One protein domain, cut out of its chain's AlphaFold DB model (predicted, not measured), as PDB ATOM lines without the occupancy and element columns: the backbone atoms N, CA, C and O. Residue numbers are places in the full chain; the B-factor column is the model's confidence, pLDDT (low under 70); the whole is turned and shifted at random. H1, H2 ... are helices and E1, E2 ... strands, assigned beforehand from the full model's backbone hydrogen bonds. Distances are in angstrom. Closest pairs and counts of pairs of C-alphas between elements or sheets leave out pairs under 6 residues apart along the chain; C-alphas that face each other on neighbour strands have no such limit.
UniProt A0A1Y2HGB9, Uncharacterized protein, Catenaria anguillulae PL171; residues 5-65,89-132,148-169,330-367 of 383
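What this domain is: This is residues 5 to 65, 89 to 132, 148 to 169 and 330 to 367 of the 383 residues of an uncharacterized protein of Catenaria anguillulae PL171 (UniProt A0A1Y2HGB9). A small three-stranded sheet, E1, E4 and E2, has helix H3 packed over one face and no named helix over the other; H1 packs slantwise on H3. H4 and H5 lie beyond H3, on the side away from the sheet, while E3, which E2 runs on into, and H2 lie past one end of the sheet. The printed part has 165 residues with five named helices and four named strands, in the order H1 E1 E2 E3 H2 E4 H3 H4 H5, and its class is mixed, helices and strands. The sheet's order is E1 E4 E2, with both parallel and antiparallel neighbours. The whole is compact, with a radius of gyration of the C-alphas of 17.0 A, and the C-alphas span 50 by 40 by 30 A.

Where its parts are: Find C-alpha 5 at (29.050, 6.549, -83.358); from there H1, residues 5 to 24, runs 29.2 A to C-alpha 24. Next look for E1, residues 33 to 38, 15.7 A long, and E2, residues 51 to 55, 13.6 A. E3 follows at residues 58 to 64 and runs 18.8 A, ending at C-alpha 64 at (-22.133, 10.696, -81.879). After a cut comes H2, residues 89 to 99, 15.3 A, and then E4, residues 117 to 122, 16.5 A. Past the next cut, H3 takes residues 153 to 164, 16.2 A. Past the last cut, H4 takes residues 337 to 344, 10.4 A, and H5 takes residues 353 to 361, 12.4 A, ending at C-alpha 361 at (-8.076, 19.417, -84.965).

How they stand to each other: Begin with the inner strand E4. It is parallel to edge strand E1, at 27 degrees, with N 36 and O 119 within hydrogen-bond range at 2.9 A. It is antiparallel to edge strand E2, at 167 degrees, with N 118 and O 54 within range at 2.8 A. H3 is on this sheet, at a height of 8.7 A over the sheet, which gives two layers, a helix on one face of a sheet. It lies over E4 and E2 and only just runs along the strands, at 29.7 degrees to E4 on the local plane; the closest C-alphas of H3 and E2 are those of Glu 160 and Thr 53, 5.7 A apart. H1 touches H3 at a steep tilt of 49 degrees, the same way, with the closest C-alphas, of Ser 13 and Ser 154, 4.7 A apart. H4 and H3 are close but not clearly touching, about perpendicular at 81 degrees; their closest C-alphas, of Leu 337 and Met 155, are 5.4 A apart. H5 and H3 are near each other, with 5 pairs of C-alphas within 10 A. H2 only grazes the sheet, with residues 89 to 91. E2 runs on into E3 across 2 residues, at 55 degrees, and E3 pairs with no named strand. In H2, H3, H4 and H5 every O i to N i+4 pair is within hydrogen-bond range; in H1, 15 of 16 are.

The domain as a whole: The two C-alphas farthest apart, those of Gln 5 and Asp 65, are 52.9 A apart. Look for three cuts: 22.0 A from C-alpha 65 to 89, 20.8 A from C-alpha 132 to 148, and 17.2 A from C-alpha 169 to 330. Of the links that are printed whole, E1 to E2 and H2 to E4 are long, with 12 and 17 residues. The mean pLDDT of the printed part is 87.4; it is under 70 at residues 40 to 48, 65, 100 to 109 and 132 of this model.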
ATOM      1  N   GLN A   5      29.198   5.127 -83.059       87.88
ATOM      2  CA  GLN A   5      29.050   6.549 -83.358       87.88
ATOM      3  C   GLN A   5      27.839   6.801 -84.257       87.88
ATOM      4  O   GLN A   5      27.072   7.731 -84.012       87.88
ATOM      5  N   TYR A   6      27.630   5.964 -85.270       88.38
ATOM      6  CA  TYR A   6      26.451   6.019 -86.124       88.38
ATOM      7  C   TYR A   6      25.172   5.847 -85.297       88.38
ATOM      8  O   TYR A   6      24.239   6.638 -85.428       88.38
ATOM      9  N   CYS A   7      25.144   4.860 -84.395       89.62
ATOM     10  CA  CYS A   7      23.998   4.631 -83.514       89.62
ATOM     11  C   CYS A   7      23.731   5.833 -82.593       89.62
ATOM     12  O   CYS A   7      22.576   6.228 -82.431       89.62
ATOM     13  N   ALA A   8      24.782   6.448 -82.041       90.69
ATOM     14  CA  ALA A   8      24.660   7.664 -81.239       90.69
ATOM     15  C   ALA A   8      24.090   8.837 -82.056       90.69
ATOM     16  O   ALA A   8      23.152   9.496 -81.619       90.69
ATOM     17  N   ASN A   9      24.575   9.045 -83.284       91.62
ATOM     18  CA  ASN A   9      24.085  10.109 -84.165       91.62
ATOM     19  C   ASN A   9      22.603   9.926 -84.554       91.62
ATOM     20  O   ASN A   9      21.849  10.900 -84.663       91.62
ATOM     21  N   VAL A  10      22.181   8.676 -84.768       92.50
ATOM     22  CA  VAL A  10      20.775   8.321 -85.002       92.50
ATOM     23  C   VAL A  10      19.932   8.653 -83.771       92.50
ATOM     24  O   VAL A  10      18.925   9.349 -83.905       92.50
ATOM     25  N   ALA A  11      20.352   8.205 -82.584       92.94
ATOM     26  CA  ALA A  11      19.648   8.477 -81.333       92.94
ATOM     27  C   ALA A  11      19.510   9.987 -81.073       92.94
ATOM     28  O   ALA A  11      18.416  10.463 -80.769       92.94
ATOM     29  N   ASP A  12      20.576  10.757 -81.298       93.81
ATOM     30  CA  ASP A  12      20.566  12.216 -81.171       93.81
ATOM     31  C   ASP A  12      19.592  12.880 -82.154       93.81
ATOM     32  O   ASP A  12      18.892  13.829 -81.795       93.81
ATOM     33  N   SER A  13      19.515  12.390 -83.394       94.81
ATOM     34  CA  SER A  13      18.587  12.921 -84.404       94.81
ATOM     35  C   SER A  13      17.131  12.655 -84.026       94.81
ATOM     36  O   SER A  13      16.290  13.554 -84.115       94.81
ATOM     37  N   ILE A  14      16.842  11.450 -83.524       95.81
ATOM     38  CA  ILE A  14      15.518  11.091 -83.003       95.81
ATOM     39  C   ILE A  14      15.165  11.982 -81.809       95.81
ATOM     40  O   ILE A  14      14.085  12.573 -81.778       95.81
ATOM     41  N   HIS A  15      16.091  12.159 -80.864       95.56
ATOM     42  CA  HIS A  15      15.880  12.995 -79.686       95.56
ATOM     43  C   HIS A  15      15.632  14.470 -80.044       95.56
ATOM     44  O   HIS A  15      14.769  15.125 -79.453       95.56
ATOM     45  N   ARG A  16      16.342  15.008 -81.042       94.81
ATOM     46  CA  ARG A  16      16.128  16.376 -81.542       94.81
ATOM     47  C   ARG A  16      14.760  16.541 -82.192       94.81
ATOM     48  O   ARG A  16      14.075  17.518 -81.892       94.81
ATOM     49  N   ALA A  17      14.347  15.601 -83.042       97.00
ATOM     50  CA  ALA A  17      13.021  15.608 -83.661       97.00
ATOM     51  C   ALA A  17      11.907  15.539 -82.602       97.00
ATOM     52  O   ALA A  17      11.006  16.377 -82.586       97.00
ATOM     53  N   ALA A  18      12.032  14.613 -81.650       97.00
ATOM     54  CA  ALA A  18      11.151  14.483 -80.494       97.00
ATOM     55  C   ALA A  18      11.064  15.790 -79.682       97.00
ATOM     56  O   ALA A  18       9.968  16.272 -79.391       97.00
ATOM     57  N   THR A  19      12.209  16.413 -79.384       96.19
ATOM     58  CA  THR A  19      12.289  17.695 -78.665       96.19
ATOM     59  C   THR A  19      11.565  18.813 -79.413       96.19
ATOM     60  O   THR A  19      10.803  19.568 -78.805       96.19
ATOM     61  N   ARG A  20      11.751  18.909 -80.735       96.19
ATOM     62  CA  ARG A  20      11.040  19.884 -81.572       96.19
ATOM     63  C   ARG A  20       9.536  19.656 -81.557       96.19
ATOM     64  O   ARG A  20       8.798  20.615 -81.334       96.19
ATOM     65  N   LEU A  21       9.082  18.412 -81.697       97.56
ATOM     66  CA  LEU A  21       7.661  18.075 -81.618       97.56
ATOM     67  C   LEU A  21       7.060  18.553 -80.290       97.56
ATOM     68  O   LEU A  21       6.111  19.335 -80.289       97.56
ATOM     69  N   VAL A  22       7.644  18.157 -79.152       96.62
ATOM     70  CA  VAL A  22       7.097  18.505 -77.826       96.62
ATOM     71  C   VAL A  22       7.320  19.967 -77.435       96.62
ATOM     72  O   VAL A  22       6.696  20.458 -76.488       96.62
ATOM     73  N   SER A  23       8.179  20.700 -78.150       96.38
ATOM     74  CA  SER A  23       8.298  22.156 -78.002       96.38
ATOM     75  C   SER A  23       7.046  22.890 -78.497       96.38
ATOM     76  O   SER A  23       6.713  23.938 -77.947       96.38
ATOM     77  N   ALA A  24       6.308  22.298 -79.442       96.38
ATOM     78  CA  ALA A  24       5.098  22.871 -80.028       96.38
ATOM     79  C   ALA A  24       3.817  22.101 -79.672       96.38
ATOM     80  O   ALA A  24       2.754  22.705 -79.595       96.38
ATOM     81  N   VAL A  25       3.884  20.799 -79.398       96.44
ATOM     82  CA  VAL A  25       2.717  19.947 -79.117       96.44
ATOM     83  C   VAL A  25       2.764  19.448 -77.674       96.44
ATOM     84  O   VAL A  25       3.790  18.989 -77.180       96.44
ATOM     85  N   GLN A  26       1.644  19.541 -76.961       95.44
ATOM     86  CA  GLN A  26       1.488  18.962 -75.628       95.44
ATOM     87  C   GLN A  26       0.915  17.552 -75.754       95.44
ATOM     88  O   GLN A  26      -0.213  17.385 -76.216       95.44
ATOM     89  N   LEU A  27       1.654  16.554 -75.282       94.12
ATOM     90  CA  LEU A  27       1.160  15.188 -75.135       94.12
ATOM     91  C   LEU A  27       0.634  15.003 -73.708       94.12
ATOM     92  O   LEU A  27       1.301  15.385 -72.749       94.12
ATOM     93  N   ALA A  28      -0.578  14.465 -73.565       92.00
ATOM     94  CA  ALA A  28      -1.158  14.154 -72.256       92.00
ATOM     95  C   ALA A  28      -0.644  12.826 -71.679       92.00
ATOM     96  O   ALA A  28      -0.743  12.599 -70.477       92.00
ATOM     97  N   THR A  29      -0.076  11.976 -72.529       90.44
ATOM     98  CA  THR A  29       0.558  10.705 -72.175       90.44
ATOM     99  C   THR A  29       1.942  10.629 -72.806       90.44
ATOM    100  O   THR A  29       2.195  11.274 -73.825       90.44
ATOM    101  N   THR A  30       2.831   9.815 -72.240       93.12
ATOM    102  CA  THR A  30       4.084   9.444 -72.910       93.12
ATOM    103  C   THR A  30       3.756   8.703 -74.205       93.12
ATOM    104  O   THR A  30       3.000   7.733 -74.176       93.12
ATOM    105  N   ALA A  31       4.299   9.174 -75.328       94.38
ATOM    106  CA  ALA A  31       4.248   8.461 -76.601       94.38
ATOM    107  C   ALA A  31       5.428   7.493 -76.672       94.38
ATOM    108  O   ALA A  31       6.567   7.924 -76.506       94.38
ATOM    109  N   ARG A  32       5.161   6.212 -76.930       95.44
ATOM    110  CA  ARG A  32       6.193   5.173 -77.035       95.44
ATOM    111  C   ARG A  32       6.389   4.784 -78.489       95.44
ATOM    112  O   ARG A  32       5.486   4.219 -79.109       95.44
ATOM    113  N   VAL A  33       7.555   5.100 -79.043       95.69
ATOM    114  CA  VAL A  33       7.833   4.936 -80.474       95.69
ATOM    115  C   VAL A  33       8.943   3.915 -80.669       95.69
ATOM    116  O   VAL A  33      10.093   4.152 -80.309       95.69
ATOM    117  N   ARG A  34       8.623   2.783 -81.300       95.56
ATOM    118  CA  ARG A  34       9.633   1.804 -81.705       95.56
ATOM    119  C   ARG A  34      10.254   2.232 -83.023       95.56
ATOM    120  O   ARG A  34       9.610   2.127 -84.066       95.56
ATOM    121  N   VAL A  35      11.513   2.645 -82.988       94.56
ATOM    122  CA  VAL A  35      12.280   2.957 -84.197       94.56
ATOM    123  C   VAL A  35      13.056   1.725 -84.649       94.56
ATOM    124  O   VAL A  35      13.736   1.067 -83.864       94.56
ATOM    125  N   SER A  36      12.947   1.393 -85.931       93.56
ATOM    126  CA  SER A  36      13.670   0.285 -86.553       93.56
ATOM    127  C   SER A  36      14.224   0.705 -87.902       93.56
ATOM    128  O   SER A  36      13.669   1.583 -88.561       93.56
ATOM    129  N   PHE A  37      15.305   0.057 -88.324       90.75
ATOM    130  CA  PHE A  37      15.852   0.238 -89.660       90.75
ATOM    131  C   PHE A  37      15.486  -0.948 -90.542       90.75
ATOM    132  O   PHE A  37      15.502  -2.094 -90.092       90.75
ATOM    133  N   PHE A  38      15.167  -0.678 -91.801       86.62
ATOM    134  CA  PHE A  38      14.980  -1.704 -92.818       86.62
ATOM    135  C   PHE A  38      15.954  -1.468 -93.968       86.62
ATOM    136  O   PHE A  38      16.179  -0.326 -94.357       86.62
ATOM    137  N   SER A  39      16.493  -2.540 -94.541       80.06
ATOM    138  CA  SER A  39      17.122  -2.491 -95.858       80.06
ATOM    139  C   SER A  39      16.159  -3.140 -96.844       80.06
ATOM    140  O   SER A  39      15.596  -4.198 -96.552       80.06
ATOM    141  N   LYS A  40      15.884  -2.465 -97.961       62.16
ATOM    142  CA  LYS A  40      15.057  -3.008 -99.057       62.16
ATOM    143  C   LYS A  40      15.915  -3.474-100.238       62.16
ATOM    144  O   LYS A  40      15.370  -4.039-101.182       62.16
ATOM    145  N   CYS A  41      17.228  -3.259-100.197       58.81
ATOM    146  CA  CYS A  41      18.116  -3.511-101.324       58.81
ATOM    147  C   CYS A  41      18.614  -4.964-101.322       58.81
ATOM    148  O   CYS A  41      19.707  -5.257-100.842       58.81
ATOM    149  N   PHE A  42      17.811  -5.881-101.866       52.59
ATOM    150  CA  PHE A  42      18.317  -7.188-102.314       52.59
ATOM    151  C   PHE A  42      18.770  -7.154-103.784       52.59
ATOM    152  O   PHE A  42      19.599  -7.968-104.169       52.59
ATOM    153  N   ASP A  43      18.306  -6.160-104.555       48.78
ATOM    154  CA  ASP A  43      18.708  -5.877-105.938       48.78
ATOM    155  C   ASP A  43      18.969  -4.374-106.152       48.78
ATOM    156  O   ASP A  43      18.578  -3.531-105.346       48.78
ATOM    157  N   SER A  44      19.638  -4.040-107.262       48.03
ATOM    158  CA  SER A  44      20.172  -2.707-107.623       48.03
ATOM    159  C   SER A  44      19.169  -1.539-107.734       48.03
ATOM    160  O   SER A  44      19.571  -0.420-108.053       48.03
ATOM    161  N   THR A  45      17.882  -1.757-107.455       45.72
ATOM    162  CA  THR A  45      16.856  -0.704-107.426       45.72
ATOM    163  C   THR A  45      16.199  -0.673-106.051       45.72
ATOM    164  O   THR A  45      15.334  -1.479-105.718       45.72
ATOM    165  N   CYS A  46      16.640   0.260-105.211       53.31
ATOM    166  CA  CYS A  46      16.024   0.483-103.910       53.31
ATOM    167  C   CYS A  46      14.835   1.433-104.110       53.31
ATOM    168  O   CYS A  46      15.032   2.519-104.657       53.31
ATOM    169  N   PRO A  47      13.607   1.077-103.701       56.00
ATOM    170  CA  PRO A  47      12.514   2.038-103.725       56.00
ATOM    171  C   PRO A  47      12.861   3.228-102.818       56.00
ATOM    172  O   PRO A  47      13.351   3.027-101.706       56.00
ATOM    173  N   ASP A  48      12.557   4.450-103.270       65.50
ATOM    174  CA  ASP A  48      12.826   5.741-102.599       65.50
ATOM    175  C   ASP A  48      12.082   5.936-101.254       65.50
ATOM    176  O   ASP A  48      11.933   7.053-100.759       65.50
ATOM    177  N   THR A  49      11.596   4.865-100.619       80.62
ATOM    178  CA  THR A  49      10.971   4.937 -99.295       80.62
ATOM    179  C   THR A  49      12.016   5.336 -98.252       80.62
ATOM    180  O   THR A  49      12.825   4.508 -97.833       80.62
ATOM    181  N   LEU A  50      11.976   6.591 -97.804       86.19
ATOM    182  CA  LEU A  50      12.863   7.105 -96.756       86.19
ATOM    183  C   LEU A  50      12.506   6.534 -95.392       86.19
ATOM    184  O   LEU A  50      13.376   6.079 -94.645       86.19
ATOM    185  N   ALA A  51      11.213   6.548 -95.092       89.44
ATOM    186  CA  ALA A  51      10.662   6.070 -93.850       89.44
ATOM    187  C   ALA A  51       9.191   5.674 -94.024       89.44
ATOM    188  O   ALA A  51       8.602   5.857 -95.090       89.44
ATOM    189  N   ALA A  52       8.639   5.047 -92.993       88.19
ATOM    190  CA  ALA A  52       7.214   4.813 -92.854       88.19
ATOM    191  C   ALA A  52       6.852   4.729 -91.372       88.19
ATOM    192  O   ALA A  52       7.542   4.062 -90.593       88.19
ATOM    193  N   THR A  53       5.722   5.327 -91.016       88.44
ATOM    194  CA  THR A  53       5.151   5.265 -89.675       88.44
ATOM    195  C   THR A  53       3.833   4.522 -89.697       88.44
ATOM    196  O   THR A  53       2.940   4.832 -90.481       88.44
ATOM    197  N   VAL A  54       3.707   3.534 -88.817       88.75
ATOM    198  CA  VAL A  54       2.489   2.740 -88.663       88.75
ATOM    199  C   VAL A  54       2.113   2.728 -87.184       88.75
ATOM    200  O   VAL A  54       2.972   2.434 -86.348       88.75
ATOM    201  N   PRO A  55       0.860   3.039 -86.817       88.31
ATOM    202  CA  PRO A  55       0.430   2.893 -85.435       88.31
ATOM    203  C   PRO A  55       0.481   1.419 -85.014       88.31
ATOM    204  O   PRO A  55       0.147   0.535 -85.800       88.31
ATOM    205  N   SER A  56       0.871   1.139 -83.767       89.19
ATOM    206  CA  SER A  56       0.869  -0.233 -83.230       89.19
ATOM    207  C   SER A  56      -0.538  -0.826 -83.237       89.19
ATOM    208  O   SER A  56      -0.723  -2.006 -83.528       89.19
ATOM    209  N   ARG A  57      -1.542   0.016 -82.967       88.81
ATOM    210  CA  ARG A  57      -2.964  -0.295 -83.112       88.81
ATOM    211  C   ARG A  57      -3.730   0.931 -83.591       88.81
ATOM    212  O   ARG A  57      -3.396   2.059 -83.231       88.81
ATOM    213  N   SER A  58      -4.810   0.676 -84.313       89.50
ATOM    214  CA  SER A  58      -5.874   1.644 -84.560       89.50
ATOM    215  C   SER A  58      -7.187   1.062 -84.055       89.50
ATOM    216  O   SER A  58      -7.412  -0.143 -84.165       89.50
ATOM    217  N   LEU A  59      -8.030   1.900 -83.457       88.69
ATOM    218  CA  LEU A  59      -9.320   1.485 -82.917       88.69
ATOM    219  C   LEU A  59     -10.427   2.288 -83.580       88.69
ATOM    220  O   LEU A  59     -10.372   3.517 -83.635       88.69
ATOM    221  N   THR A  60     -11.449   1.584 -84.054       87.38
ATOM    222  CA  THR A  60     -12.682   2.203 -84.526       87.38
ATOM    223  C   THR A  60     -13.565   2.538 -83.330       87.38
ATOM    224  O   THR A  60     -13.884   1.667 -82.523       87.38
ATOM    225  N   VAL A  61     -13.958   3.800 -83.221       84.75
ATOM    226  CA  VAL A  61     -14.783   4.333 -82.140       84.75
ATOM    227  C   VAL A  61     -16.038   4.955 -82.737       84.75
ATOM    228  O   VAL A  61     -15.982   5.614 -83.774       84.75
ATOM    229  N   TRP A  62     -17.175   4.753 -82.075       81.81
ATOM    230  CA  TRP A  62     -18.409   5.458 -82.402       81.81
ATOM    231  C   TRP A  62     -18.361   6.893 -81.869       81.81
ATOM    232  O   TRP A  62     -18.196   7.107 -80.668       81.81
ATOM    233  N   VAL A  63     -18.519   7.868 -82.758       79.81
ATOM    234  CA  VAL A  63     -18.587   9.294 -82.438       79.81
ATOM    235  C   VAL A  63     -20.018   9.764 -82.709       79.81
ATOM    236  O   VAL A  63     -20.434   9.737 -83.866       79.81
ATOM    237  N   PRO A  64     -20.783  10.174 -81.683       71.25
ATOM    238  CA  PRO A  64     -22.133  10.696 -81.879       71.25
ATOM    239  C   PRO A  64     -22.122  11.977 -82.722       71.25
ATOM    240  O   PRO A  64     -21.177  12.768 -82.635       71.25
ATOM    241  N   ASP A  65     -23.174  12.201 -83.507       69.25
ATOM    242  CA  ASP A  65     -23.357  13.480 -84.196       69.25
ATOM    243  C   ASP A  65     -23.658  14.589 -83.176       69.25
ATOM    244  O   ASP A  65     -24.224  14.326 -82.110       69.25
ATOM    245  N   GLN A  89      -3.759   4.580 -81.924       91.94
ATOM    246  CA  GLN A  89      -3.685   4.380 -80.473       91.94
ATOM    247  C   GLN A  89      -3.118   5.592 -79.724       91.94
ATOM    248  O   GLN A  89      -3.654   5.954 -78.676       91.94
ATOM    249  N   LEU A  90      -2.068   6.236 -80.252       93.38
ATOM    250  CA  LEU A  90      -1.475   7.419 -79.622       93.38
ATOM    251  C   LEU A  90      -2.489   8.564 -79.491       93.38
ATOM    252  O   LEU A  90      -2.599   9.186 -78.432       93.38
ATOM    253  N   VAL A  91      -3.255   8.818 -80.556       93.50
ATOM    254  CA  VAL A  91      -4.302   9.847 -80.574       93.50
ATOM    255  C   VAL A  91      -5.373   9.508 -79.543       93.50
ATOM    256  O   VAL A  91      -5.717  10.349 -78.712       93.50
ATOM    257  N   LEU A  92      -5.835   8.256 -79.534       89.94
ATOM    258  CA  LEU A  92      -6.874   7.797 -78.618       89.94
ATOM    259  C   LEU A  92      -6.442   7.892 -77.144       89.94
ATOM    260  O   LEU A  92      -7.200   8.395 -76.316       89.94
ATOM    261  N   ARG A  93      -5.212   7.476 -76.808       88.81
ATOM    262  CA  ARG A  93      -4.639   7.617 -75.455       88.81
ATOM    263  C   ARG A  93      -4.537   9.072 -75.024       88.81
ATOM    264  O   ARG A  93      -4.937   9.409 -73.910       88.81
ATOM    265  N   ASN A  94      -4.047   9.936 -75.911       90.44
ATOM    266  CA  ASN A  94      -3.929  11.358 -75.622       90.44
ATOM    267  C   ASN A  94      -5.303  12.013 -75.394       90.44
ATOM    268  O   ASN A  94      -5.446  12.797 -74.456       90.44
ATOM    269  N   LEU A  95      -6.312  11.686 -76.208       87.75
ATOM    270  CA  LEU A  95      -7.687  12.165 -76.027       87.75
ATOM    271  C   LEU A  95      -8.270  11.699 -74.691       87.75
ATOM    272  O   LEU A  95      -8.774  12.513 -73.913       87.75
ATOM    273  N   ALA A  96      -8.128  10.411 -74.385       84.88
ATOM    274  CA  ALA A  96      -8.719   9.833 -73.191       84.88
ATOM    275  C   ALA A  96      -8.117  10.365 -71.891       84.88
ATOM    276  O   ALA A  96      -8.852  10.675 -70.952       84.88
ATOM    277  N   ALA A  97      -6.796  10.556 -71.860       85.50
ATOM    278  CA  ALA A  97      -6.108  11.155 -70.721       85.50
ATOM    279  C   ALA A  97      -6.544  12.607 -70.452       85.50
ATOM    280  O   ALA A  97      -6.451  13.080 -69.322       85.50
ATOM    281  N   ARG A  98      -7.024  13.329 -71.470       81.62
ATOM    282  CA  ARG A  98      -7.465  14.729 -71.340       81.62
ATOM    283  C   ARG A  98      -8.916  14.866 -70.938       81.62
ATOM    284  O   ARG A  98      -9.248  15.749 -70.157       81.62
ATOM    285  N   GLN A  99      -9.774  14.046 -71.528       75.38
ATOM    286  CA  GLN A  99     -11.218  14.155 -71.361       75.38
ATOM    287  C   GLN A  99     -11.726  13.356 -70.154       75.38
ATOM    288  O   GLN A  99     -12.931  13.323 -69.922       75.38
ATOM    289  N   ASN A 100     -10.829  12.696 -69.402       61.25
ATOM    290  CA  ASN A 100     -11.174  11.721 -68.361       61.25
ATOM    291  C   ASN A 100     -12.233  10.719 -68.866       61.25
ATOM    292  O   ASN A 100     -13.174  10.350 -68.164       61.25
ATOM    293  N   SER A 101     -12.146  10.391 -70.156       57.91
ATOM    294  CA  SER A 101     -13.276   9.853 -70.900       57.91
ATOM    295  C   SER A 101     -13.370   8.348 -70.726       57.91
ATOM    296  O   SER A 101     -12.372   7.635 -70.859       57.91
ATOM    297  N   GLN A 102     -14.601   7.856 -70.611       55.38
ATOM    298  CA  GLN A 102     -14.921   6.433 -70.707       55.38
ATOM    299  C   GLN A 102     -14.600   5.815 -72.085       55.38
ATOM    300  O   GLN A 102     -14.687   4.599 -72.221       55.38
ATOM    301  N   LEU A 103     -14.150   6.606 -73.080       59.62
ATOM    302  CA  LEU A 103     -13.691   6.136 -74.402       59.62
ATOM    303  C   LEU A 103     -12.644   5.007 -74.325       59.62
ATOM    304  O   LEU A 103     -12.545   4.210 -75.256       59.62
ATOM    305  N   LEU A 104     -11.871   4.929 -73.233       61.09
ATOM    306  CA  LEU A 104     -10.902   3.854 -72.984       61.09
ATOM    307  C   LEU A 104     -11.287   2.875 -71.870       61.09
ATOM    308  O   LEU A 104     -10.579   1.884 -71.680       61.09
ATOM    309  N   ALA A 105     -12.379   3.116 -71.137       52.66
ATOM    310  CA  ALA A 105     -12.726   2.326 -69.952       52.66
ATOM    311  C   ALA A 105     -12.959   0.837 -70.273       52.66
ATOM    312  O   ALA A 105     -12.743  -0.007 -69.410       52.66
ATOM    313  N   ASN A 106     -13.289   0.515 -71.530       47.75
ATOM    314  CA  ASN A 106     -13.521  -0.854 -72.000       47.75
ATOM    315  C   ASN A 106     -12.470  -1.363 -73.011       47.75
ATOM    316  O   ASN A 106     -12.626  -2.453 -73.554       47.75
ATOM    317  N   SER A 107     -11.397  -0.607 -73.272       51.75
ATOM    318  CA  SER A 107     -10.455  -0.866 -74.382       51.75
ATOM    319  C   SER A 107      -9.042  -1.240 -73.921       51.75
ATOM    320  O   SER A 107      -8.162  -1.449 -74.753       51.75
ATOM    321  N   GLY A 108      -8.798  -1.342 -72.608       53.38
ATOM    322  CA  GLY A 108      -7.458  -1.550 -72.041       53.38
ATOM    323  C   GLY A 108      -6.732  -2.811 -72.534       53.38
ATOM    324  O   GLY A 108      -5.514  -2.780 -72.675       53.38
ATOM    325  N   SER A 109      -7.460  -3.884 -72.862       58.00
ATOM    326  CA  SER A 109      -6.904  -5.125 -73.431       58.00
ATOM    327  C   SER A 109      -6.683  -5.085 -74.951       58.00
ATOM    328  O   SER A 109      -6.065  -5.995 -75.496       58.00
ATOM    329  N   LEU A 110      -7.184  -4.054 -75.638       73.94
ATOM    330  CA  LEU A 110      -7.113  -3.911 -77.099       73.94
ATOM    331  C   LEU A 110      -5.929  -3.051 -77.562       73.94
ATOM    332  O   LEU A 110      -5.604  -3.043 -78.750       73.94
ATOM    333  N   LEU A 111      -5.295  -2.319 -76.643       83.75
ATOM    334  CA  LEU A 111      -4.135  -1.485 -76.942       83.75
ATOM    335  C   LEU A 111      -2.835  -2.277 -76.790       83.75
ATOM    336  O   LEU A 111      -2.700  -3.112 -75.898       83.75
ATOM    337  N   ASP A 112      -1.849  -1.951 -77.618       85.31
ATOM    338  CA  ASP A 112      -0.492  -2.460 -77.467       85.31
ATOM    339  C   ASP A 112       0.132  -1.887 -76.178       85.31
ATOM    340  O   ASP A 112       0.190  -0.658 -75.989       85.31
ATOM    341  N   PRO A 113       0.546  -2.753 -75.239       86.94
ATOM    342  CA  PRO A 113       1.052  -2.319 -73.953       86.94
ATOM    343  C   PRO A 113       2.496  -1.833 -74.019       86.94
ATOM    344  O   PRO A 113       2.920  -1.244 -73.032       86.94
ATOM    345  N   GLU A 114       3.237  -2.045 -75.107       91.69
ATOM    346  CA  GLU A 114       4.663  -1.735 -75.235       91.69
ATOM    347  C   GLU A 114       4.889  -0.456 -76.048       91.69
ATOM    348  O   GLU A 114       5.547   0.465 -75.565       91.69
ATOM    349  N   TYR A 115       4.274  -0.353 -77.230       94.50
ATOM    350  CA  TYR A 115       4.458   0.784 -78.135       94.50
ATOM    351  C   TYR A 115       3.130   1.374 -78.602       94.50
ATOM    352  O   TYR A 115       2.088   0.725 -78.613       94.50
ATOM    353  N   ASP A 116       3.160   2.651 -78.968       94.38
ATOM    354  CA  ASP A 116       2.055   3.321 -79.647       94.38
ATOM    355  C   ASP A 116       2.229   3.310 -81.161       94.38
ATOM    356  O   ASP A 116       1.242   3.288 -81.903       94.38
ATOM    357  N   VAL A 117       3.484   3.368 -81.611       94.44
ATOM    358  CA  VAL A 117       3.847   3.586 -83.006       94.44
ATOM    359  C   VAL A 117       5.121   2.828 -83.360       94.44
ATOM    360  O   VAL A 117       6.084   2.802 -82.591       94.44
ATOM    361  N   HIS A 118       5.147   2.264 -84.565       94.88
ATOM    362  CA  HIS A 118       6.333   1.709 -85.202       94.88
ATOM    363  C   HIS A 118       6.804   2.644 -86.313       94.88
ATOM    364  O   HIS A 118       6.120   2.823 -87.320       94.88
ATOM    365  N   MET A 119       7.998   3.202 -86.142       95.06
ATOM    366  CA  MET A 119       8.684   3.987 -87.158       95.06
ATOM    367  C   MET A 119       9.761   3.127 -87.814       95.06
ATOM    368  O   MET A 119      10.592   2.499 -87.148       95.06
ATOM    369  N   ARG A 120       9.749   3.086 -89.140       93.12
ATOM    370  CA  ARG A 120      10.690   2.327 -89.956       93.12
ATOM    371  C   ARG A 120      11.496   3.306 -90.790       93.12
ATOM    372  O   ARG A 120      10.921   3.997 -91.615       93.12
ATOM    373  N   LEU A 121      12.806   3.340 -90.598       93.25
ATOM    374  CA  LEU A 121      13.739   4.192 -91.333       93.25
ATOM    375  C   LEU A 121      14.531   3.341 -92.329       93.25
ATOM    376  O   LEU A 121      14.915   2.212 -92.020       93.25
ATOM    377  N   SER A 122      14.792   3.856 -93.524       91.38
ATOM    378  CA  SER A 122      15.624   3.137 -94.487       91.38
ATOM    379  C   SER A 122      17.093   3.152 -94.052       91.38
ATOM    380  O   SER A 122      17.676   4.201 -93.779       91.38
ATOM    381  N   ALA A 123      17.709   1.975 -93.994       88.94
ATOM    382  CA  ALA A 123      19.142   1.804 -93.758       88.94
ATOM    383  C   ALA A 123      19.992   2.169 -94.984       88.94
ATOM    384  O   ALA A 123      21.198   2.347 -94.856       88.94
ATOM    385  N   ASP A 124      19.360   2.277 -96.154       86.88
ATOM    386  CA  ASP A 124      20.029   2.410 -97.446       86.88
ATOM    387  C   ASP A 124      20.205   3.885 -97.863       86.88
ATOM    388  O   ASP A 124      20.806   4.188 -98.892       86.88
ATOM    389  N   GLN A 125      19.679   4.827 -97.072       89.00
ATOM    390  CA  GLN A 125      19.762   6.257 -97.358       89.00
ATOM    391  C   GLN A 125      21.044   6.879 -96.811       89.00
ATOM    392  O   GLN A 125      21.558   6.522 -95.749       89.00
ATOM    393  N   HIS A 126      21.534   7.891 -97.523       89.94
ATOM    394  CA  HIS A 126      22.664   8.698 -97.081       89.94
ATOM    395  C   HIS A 126      22.188   9.740 -96.065       89.94
ATOM    396  O   HIS A 126      21.841  10.870 -96.415       89.94
ATOM    397  N   TRP A 127      22.153   9.348 -94.795       93.75
ATOM    398  CA  TRP A 127      21.725  10.226 -93.712       93.75
ATOM    399  C   TRP A 127      22.769  11.295 -93.389       93.75
ATOM    400  O   TRP A 127      23.974  11.037 -93.330       93.75
ATOM    401  N   TRP A 128      22.286  12.510 -93.163       95.06
ATOM    402  CA  TRP A 128      23.020  13.582 -92.515       95.06
ATOM    403  C   TRP A 128      22.563  13.706 -91.065       95.06
ATOM    404  O   TRP A 128      21.368  13.644 -90.766       95.06
ATOM    405  N   PHE A 129      23.535  13.915 -90.183       92.75
ATOM    406  CA  PHE A 129      23.330  14.083 -88.754       92.75
ATOM    407  C   PHE A 129      23.749  15.500 -88.349       92.75
ATOM    408  O   PHE A 129      24.850  15.929 -88.723       92.75
ATOM    409  N   PRO A 130      22.923  16.233 -87.581       80.88
ATOM    410  CA  PRO A 130      23.304  17.546 -87.085       80.88
ATOM    411  C   PRO A 130      24.559  17.451 -86.213       80.88
ATOM    412  O   PRO A 130      24.640  16.549 -85.375       80.88
ATOM    413  N   PRO A 131      25.520  18.386 -86.332       78.62
ATOM    414  CA  PRO A 131      26.640  18.420 -85.404       78.62
ATOM    415  C   PRO A 131      26.132  18.616 -83.961       78.62
ATOM    416  O   PRO A 131      25.087  19.252 -83.735       78.62
ATOM    417  N   PRO A 132      26.855  18.097 -82.954       68.56
ATOM    418  CA  PRO A 132      26.541  18.379 -81.560       68.56
ATOM    419  C   PRO A 132      26.538  19.900 -81.315       68.56
ATOM    420  O   PRO A 132      27.293  20.629 -81.969       68.56
ATOM    421  N   PRO A 148      24.549  17.438-101.186       93.81
ATOM    422  CA  PRO A 148      23.387  17.483-102.082       93.81
ATOM    423  C   PRO A 148      22.588  16.178-102.206       93.81
ATOM    424  O   PRO A 148      21.420  16.217-102.572       93.81
ATOM    425  N   ASN A 149      23.199  15.026-101.921       92.19
ATOM    426  CA  ASN A 149      22.558  13.712-101.974       92.19
ATOM    427  C   ASN A 149      22.055  13.202-100.612       92.19
ATOM    428  O   ASN A 149      21.421  12.147-100.578       92.19
ATOM    429  N   GLN A 150      22.326  13.915 -99.516       93.38
ATOM    430  CA  GLN A 150      21.945  13.501 -98.168       93.38
ATOM    431  C   GLN A 150      20.562  14.013 -97.761       93.38
ATOM    432  O   GLN A 150      20.150  15.101 -98.167       93.38
ATOM    433  N   PHE A 151      19.900  13.254 -96.888       95.19
ATOM    434  CA  PHE A 151      18.697  13.677 -96.169       95.19
ATOM    435  C   PHE A 151      19.023  13.991 -94.713       95.19
ATOM    436  O   PHE A 151      19.768  13.250 -94.074       95.19
ATOM    437  N   ASP A 152      18.431  15.049 -94.166       96.31
ATOM    438  CA  ASP A 152      18.482  15.305 -92.728       96.31
ATOM    439  C   ASP A 152      17.588  14.304 -91.988       96.31
ATOM    440  O   ASP A 152      16.362  14.337 -92.119       96.31
ATOM    441  N   LEU A 153      18.197  13.420 -91.192       96.31
ATOM    442  CA  LEU A 153      17.441  12.405 -90.465       96.31
ATOM    443  C   LEU A 153      16.479  13.022 -89.435       96.31
ATOM    444  O   LEU A 153      15.394  12.489 -89.228       96.31
ATOM    445  N   SER A 154      16.830  14.153 -88.815       96.50
ATOM    446  CA  SER A 154      15.943  14.821 -87.851       96.50
ATOM    447  C   SER A 154      14.686  15.366 -88.531       96.50
ATOM    448  O   SER A 154      13.614  15.343 -87.931       96.50
ATOM    449  N   MET A 155      14.795  15.827 -89.785       97.31
ATOM    450  CA  MET A 155      13.633  16.236 -90.582       97.31
ATOM    451  C   MET A 155      12.715  15.048 -90.869       97.31
ATOM    452  O   MET A 155      11.514  15.147 -90.630       97.31
ATOM    453  N   VAL A 156      13.281  13.932 -91.342       97.56
ATOM    454  CA  VAL A 156      12.504  12.719 -91.640       97.56
ATOM    455  C   VAL A 156      11.826  12.195 -90.379       97.56
ATOM    456  O   VAL A 156      10.622  11.982 -90.380       97.56
ATOM    457  N   VAL A 157      12.550  12.066 -89.264       98.25
ATOM    458  CA  VAL A 157      11.949  11.600 -88.008       98.25
ATOM    459  C   VAL A 157      10.855  12.556 -87.526       98.25
ATOM    460  O   VAL A 157       9.816  12.095 -87.070       98.25
ATOM    461  N   LEU A 158      11.037  13.876 -87.640       98.50
ATOM    462  CA  LEU A 158       9.998  14.832 -87.247       98.50
ATOM    463  C   LEU A 158       8.734  14.690 -88.108       98.50
ATOM    464  O   LEU A 158       7.635  14.705 -87.563       98.50
ATOM    465  N   HIS A 159       8.888  14.522 -89.421       98.06
ATOM    466  CA  HIS A 159       7.792  14.257 -90.355       98.06
ATOM    467  C   HIS A 159       7.017  12.987 -89.962       98.06
ATOM    468  O   HIS A 159       5.805  13.012 -89.756       98.06
ATOM    469  N   GLU A 160       7.738  11.894 -89.735       97.44
ATOM    470  CA  GLU A 160       7.176  10.612 -89.309       97.44
ATOM    471  C   GLU A 160       6.490  10.687 -87.932       97.44
ATOM    472  O   GLU A 160       5.430  10.100 -87.706       97.44
ATOM    473  N   LEU A 161       7.026  11.481 -87.003       98.06
ATOM    474  CA  LEU A 161       6.369  11.747 -85.723       98.06
ATOM    475  C   LEU A 161       5.066  12.549 -85.877       98.06
ATOM    476  O   LEU A 161       4.185  12.418 -85.034       98.06
ATOM    477  N   VAL A 162       4.896  13.360 -86.922       98.00
ATOM    478  CA  VAL A 162       3.608  14.023 -87.190       98.00
ATOM    479  C   VAL A 162       2.586  13.016 -87.733       98.00
ATOM    480  O   VAL A 162       1.429  13.051 -87.308       98.00
ATOM    481  N   HIS A 163       3.008  12.046 -88.554       97.25
ATOM    482  CA  HIS A 163       2.164  10.895 -88.912       97.25
ATOM    483  C   HIS A 163       1.746  10.072 -87.686       97.25
ATOM    484  O   HIS A 163       0.588   9.672 -87.572       97.25
ATOM    485  N   ALA A 164       2.645   9.891 -86.712       95.56
ATOM    486  CA  ALA A 164       2.336   9.236 -85.437       95.56
ATOM    487  C   ALA A 164       1.192   9.927 -84.664       95.56
ATOM    488  O   ALA A 164       0.435   9.260 -83.954       95.56
ATOM    489  N   LEU A 165       1.026  11.247 -84.825       96.44
ATOM    490  CA  LEU A 165      -0.090  12.014 -84.257       96.44
ATOM    491  C   LEU A 165      -1.398  11.879 -85.059       96.44
ATOM    492  O   LEU A 165      -2.372  12.563 -84.757       96.44
ATOM    493  N   GLY A 166      -1.440  11.004 -86.064       95.25
ATOM    494  CA  GLY A 166      -2.611  10.720 -86.889       95.25
ATOM    495  C   GLY A 166      -2.725  11.558 -88.158       95.25
ATOM    496  O   GLY A 166      -3.682  11.366 -88.903       95.25
ATOM    497  N   PHE A 167      -1.772  12.451 -88.443       96.38
ATOM    498  CA  PHE A 167      -1.740  13.173 -89.716       96.38
ATOM    499  C   PHE A 167      -1.601  12.175 -90.870       96.38
ATOM    500  O   PHE A 167      -0.711  11.329 -90.839       96.38
ATOM    501  N   GLY A 168      -2.437  12.273 -91.904       91.44
ATOM    502  CA  GLY A 168      -2.270  11.458 -93.107       91.44
ATOM    503  C   GLY A 168      -2.516   9.960 -92.912       91.44
ATOM    504  O   GLY A 168      -2.136   9.169 -93.770       91.44
ATOM    505  N   GLY A 169      -3.143   9.540 -91.807       79.94
ATOM    506  CA  GLY A 169      -3.696   8.192 -91.720       79.94
ATOM    507  C   GLY A 169      -4.857   8.091 -92.702       79.94
ATOM    508  O   GLY A 169      -5.904   8.660 -92.432       79.94
ATOM    509  N   GLN A 330       7.585  15.047-100.674       93.12
ATOM    510  CA  GLN A 330       9.004  15.107-101.026       93.12
ATOM    511  C   GLN A 330       9.792  15.845 -99.954       93.12
ATOM    512  O   GLN A 330       9.640  17.050 -99.746       93.12
ATOM    513  N   ILE A 331      10.718  15.117 -99.343       92.19
ATOM    514  CA  ILE A 331      11.715  15.681 -98.441       92.19
ATOM    515  C   ILE A 331      12.913  16.140 -99.289       92.19
ATOM    516  O   ILE A 331      13.445  15.349-100.071       92.19
ATOM    517  N   PRO A 332      13.355  17.407 -99.199       92.94
ATOM    518  CA  PRO A 332      14.457  17.901-100.014       92.94
ATOM    519  C   PRO A 332      15.801  17.327 -99.545       92.94
ATOM    520  O   PRO A 332      16.116  17.317 -98.355       92.94
ATOM    521  N   ARG A 333      16.638  16.909-100.499       94.00
ATOM    522  CA  ARG A 333      18.041  16.555-100.241       94.00
ATOM    523  C   ARG A 333      18.909  17.811-100.141       94.00
ATOM    524  O   ARG A 333      18.573  18.860-100.693       94.00
ATOM    525  N   GLY A 334      20.048  17.710 -99.458       95.00
ATOM    526  CA  GLY A 334      21.024  18.804 -99.390       95.00
ATOM    527  C   GLY A 334      20.571  20.025 -98.590       95.00
ATOM    528  O   GLY A 334      21.213  21.073 -98.663       95.00
ATOM    529  N   LYS A 335      19.482  19.903 -97.826       94.81
ATOM    530  CA  LYS A 335      18.985  20.932 -96.914       94.81
ATOM    531  C   LYS A 335      18.703  20.306 -95.553       94.81
ATOM    532  O   LYS A 335      18.012  19.298 -95.460       94.81
ATOM    533  N   SER A 336      19.265  20.899 -94.508       95.50
ATOM    534  CA  SER A 336      18.946  20.554 -93.123       95.50
ATOM    535  C   SER A 336      17.624  21.185 -92.704       95.50
ATOM    536  O   SER A 336      17.209  22.210 -93.256       95.50
ATOM    537  N   LEU A 337      16.991  20.609 -91.686       95.56
ATOM    538  CA  LEU A 337      15.767  21.129 -91.090       95.56
ATOM    539  C   LEU A 337      15.944  22.588 -90.652       95.56
ATOM    540  O   LEU A 337      15.102  23.424 -90.955       95.56
ATOM    541  N   ASP A 338      17.068  22.920 -90.012       94.62
ATOM    542  CA  ASP A 338      17.369  24.289 -89.574       94.62
ATOM    543  C   ASP A 338      17.523  25.269 -90.742       94.62
ATOM    544  O   ASP A 338      17.071  26.413 -90.659       94.62
ATOM    545  N   GLN A 339      18.119  24.826 -91.855       95.06
ATOM    546  CA  GLN A 339      18.197  25.645 -93.066       95.06
ATOM    547  C   GLN A 339      16.808  25.924 -93.641       95.06
ATOM    548  O   GLN A 339      16.552  27.052 -94.056       95.06
ATOM    549  N   LEU A 340      15.915  24.930 -93.661       96.19
ATOM    550  CA  LEU A 340      14.545  25.099 -94.151       96.19
ATOM    551  C   LEU A 340      13.717  25.990 -93.227       96.19
ATOM    552  O   LEU A 340      13.055  26.898 -93.716       96.19
ATOM    553  N   ILE A 341      13.811  25.796 -91.909       95.81
ATOM    554  CA  ILE A 341      13.151  26.653 -90.915       95.81
ATOM    555  C   ILE A 341      13.543  28.114 -91.135       95.81
ATOM    556  O   ILE A 341      12.670  28.968 -91.290       95.81
ATOM    557  N   GLY A 342      14.848  28.393 -91.206       94.75
ATOM    558  CA  GLY A 342      15.354  29.750 -91.399       94.75
ATOM    559  C   GLY A 342      14.998  30.347 -92.762       94.75
ATOM    560  O   GLY A 342      14.681  31.530 -92.840       94.75
ATOM    561  N   ALA A 343      15.033  29.547 -93.832       96.19
ATOM    562  CA  ALA A 343      14.755  30.022 -95.187       96.19
ATOM    563  C   ALA A 343      13.261  30.246 -95.461       96.19
ATOM    564  O   ALA A 343      12.914  31.163 -96.201       96.19
ATOM    565  N   LEU A 344      12.391  29.411 -94.890       96.62
ATOM    566  CA  LEU A 344      10.954  29.404 -95.175       96.62
ATOM    567  C   LEU A 344      10.120  30.094 -94.090       96.62
ATOM    568  O   LEU A 344       8.912  30.240 -94.255       96.62
ATOM    569  N   GLY A 345      10.739  30.529 -92.988       92.81
ATOM    570  CA  GLY A 345      10.060  31.249 -91.909       92.81
ATOM    571  C   GLY A 345       9.143  30.367 -91.055       92.81
ATOM    572  O   GLY A 345       8.137  30.851 -90.537       92.81
ATOM    573  N   ALA A 346       9.461  29.077 -90.920       92.31
ATOM    574  CA  ALA A 346       8.759  28.197 -89.987       92.31
ATOM    575  C   ALA A 346       9.139  28.519 -88.530       92.31
ATOM    576  O   ALA A 346      10.181  29.116 -88.256       92.31
ATOM    577  N   GLY A 347       8.299  28.110 -87.575       90.25
ATOM    578  CA  GLY A 347       8.646  28.202 -86.154       90.25
ATOM    579  C   GLY A 347       9.840  27.310 -85.794       90.25
ATOM    580  O   GLY A 347      10.187  26.395 -86.538       90.25
ATOM    581  N   GLU A 348      10.442  27.521 -84.618       92.62
ATOM    582  CA  GLU A 348      11.621  26.755 -84.164       92.62
ATOM    583  C   GLU A 348      11.388  25.234 -84.113       92.62
ATOM    584  O   GLU A 348      12.324  24.448 -84.263       92.62
ATOM    585  N   SER A 349      10.143  24.789 -83.938       95.62
ATOM    586  CA  SER A 349       9.793  23.368 -83.991       95.62
ATOM    587  C   SER A 349       9.908  22.766 -85.396       95.62
ATOM    588  O   SER A 349       9.947  21.549 -85.519       95.62
ATOM    589  N   GLY A 350       9.939  23.577 -86.457       95.44
ATOM    590  CA  GLY A 350       9.793  23.119 -87.840       95.44
ATOM    591  C   GLY A 350       8.363  22.756 -88.235       95.44
ATOM    592  O   GLY A 350       8.136  22.361 -89.374       95.44
ATOM    593  N   LEU A 351       7.396  22.908 -87.324       96.25
ATOM    594  CA  LEU A 351       5.977  22.713 -87.611       96.25
ATOM    595  C   LEU A 351       5.370  24.043 -88.063       96.25
ATOM    596  O   LEU A 351       5.359  25.014 -87.301       96.25
ATOM    597  N   GLY A 352       4.862  24.077 -89.291       94.19
ATOM    598  CA  GLY A 352       4.163  25.239 -89.824       94.19
ATOM    599  C   GLY A 352       2.809  25.483 -89.146       94.19
ATOM    600  O   GLY A 352       2.252  24.587 -88.500       94.19
ATOM    601  N   PRO A 353       2.260  26.705 -89.255       92.25
ATOM    602  CA  PRO A 353       1.020  27.080 -88.583       92.25
ATOM    603  C   PRO A 353      -0.173  26.208 -88.998       92.25
ATOM    604  O   PRO A 353      -0.966  25.833 -88.138       92.25
ATOM    605  N   ARG A 354      -0.286  25.824 -90.274       92.38
ATOM    606  CA  ARG A 354      -1.393  24.985 -90.753       92.38
ATOM    607  C   ARG A 354      -1.193  23.527 -90.357       92.38
ATOM    608  O   ARG A 354      -2.164  22.860 -90.014       92.38
ATOM    609  N   THR A 355       0.048  23.032 -90.339       94.25
ATOM    610  CA  THR A 355       0.353  21.715 -89.753       94.25
ATOM    611  C   THR A 355      -0.072  21.663 -88.283       94.25
ATOM    612  O   THR A 355      -0.676  20.685 -87.843       94.25
ATOM    613  N   LEU A 356       0.181  22.730 -87.523       94.12
ATOM    614  CA  LEU A 356      -0.263  22.842 -86.133       94.12
ATOM    615  C   LEU A 356      -1.791  22.915 -86.000       94.12
ATOM    616  O   LEU A 356      -2.337  22.355 -85.049       94.12
ATOM    617  N   ASP A 357      -2.488  23.554 -86.941       91.94
ATOM    618  CA  ASP A 357      -3.955  23.571 -86.971       91.94
ATOM    619  C   ASP A 357      -4.543  22.174 -87.189       91.94
ATOM    620  O   ASP A 357      -5.487  21.803 -86.488       91.94
ATOM    621  N   VAL A 358      -3.937  21.363 -88.064       94.19
ATOM    622  CA  VAL A 358      -4.301  19.943 -88.217       94.19
ATOM    623  C   VAL A 358      -4.091  19.190 -86.910       94.19
ATOM    624  O   VAL A 358      -5.012  18.551 -86.414       94.19
ATOM    625  N   ILE A 359      -2.905  19.297 -86.304       95.25
ATOM    626  CA  ILE A 359      -2.590  18.614 -85.040       95.25
ATOM    627  C   ILE A 359      -3.586  19.014 -83.934       95.25
ATOM    628  O   ILE A 359      -3.997  18.175 -83.129       95.25
ATOM    629  N   ARG A 360      -4.024  20.280 -83.908       92.94
ATOM    630  CA  ARG A 360      -5.062  20.751 -82.983       92.94
ATOM    631  C   ARG A 360      -6.422  20.114 -83.272       92.94
ATOM    632  O   ARG A 360      -7.072  19.661 -82.334       92.94
ATOM    633  N   ALA A 361      -6.826  20.047 -84.540       91.12
ATOM    634  CA  ALA A 361      -8.076  19.417 -84.965       91.12
ATOM    635  C   ALA A 361      -8.117  17.912 -84.637       91.12
ATOM    636  O   ALA A 361      -9.151  17.407 -84.214       91.12
ATOM    637  N   LEU A 362      -6.968  17.228 -84.695       92.50
ATOM    638  CA  LEU A 362      -6.813  15.829 -84.268       92.50
ATOM    639  C   LEU A 362      -6.880  15.633 -82.735       92.50
ATOM    640  O   LEU A 362      -6.778  14.508 -82.248       92.50
ATOM    641  N   GLY A 363      -7.045  16.709 -81.956       89.75
ATOM    642  CA  GLY A 363      -7.287  16.655 -80.510       89.75
ATOM    643  C   GLY A 363      -6.073  16.941 -79.621       89.75
ATOM    644  O   GLY A 363      -6.153  16.825 -78.388       89.75
ATOM    645  N   PHE A 364      -4.937  17.342 -80.196       93.25
ATOM    646  CA  PHE A 364      -3.762  17.748 -79.424       93.25
ATOM    647  C   PHE A 364      -3.829  19.227 -79.020       93.25
ATOM    648  O   PHE A 364      -4.516  20.049 -79.612       93.25
ATOM    649  N   LYS A 365      -3.106  19.586 -77.951       93.44
ATOM    650  CA  LYS A 365      -2.956  20.989 -77.523       93.44
ATOM    651  C   LYS A 365      -1.650  21.470 -78.125       93.44
ATOM    652  O   LYS A 365      -0.637  20.792 -77.969       93.44
ATOM    653  N   VAL A 366      -1.673  22.628 -78.764       92.88
ATOM    654  CA  VAL A 366      -0.495  23.260 -79.362       92.88
ATOM    655  C   VAL A 366      -0.063  24.437 -78.485       92.88
ATOM    656  O   VAL A 366      -0.905  25.163 -77.964       92.88
ATOM    657  N   LYS A 367       1.243  24.609 -78.284       90.19
ATOM    658  CA  LYS A 367       1.847  25.709 -77.525       90.19
ATOM    659  C   LYS A 367       1.947  26.946 -78.437       90.19
ATOM    660  O   LYS A 367       2.657  26.905 -79.435       90.19
TER     661      LYS A 367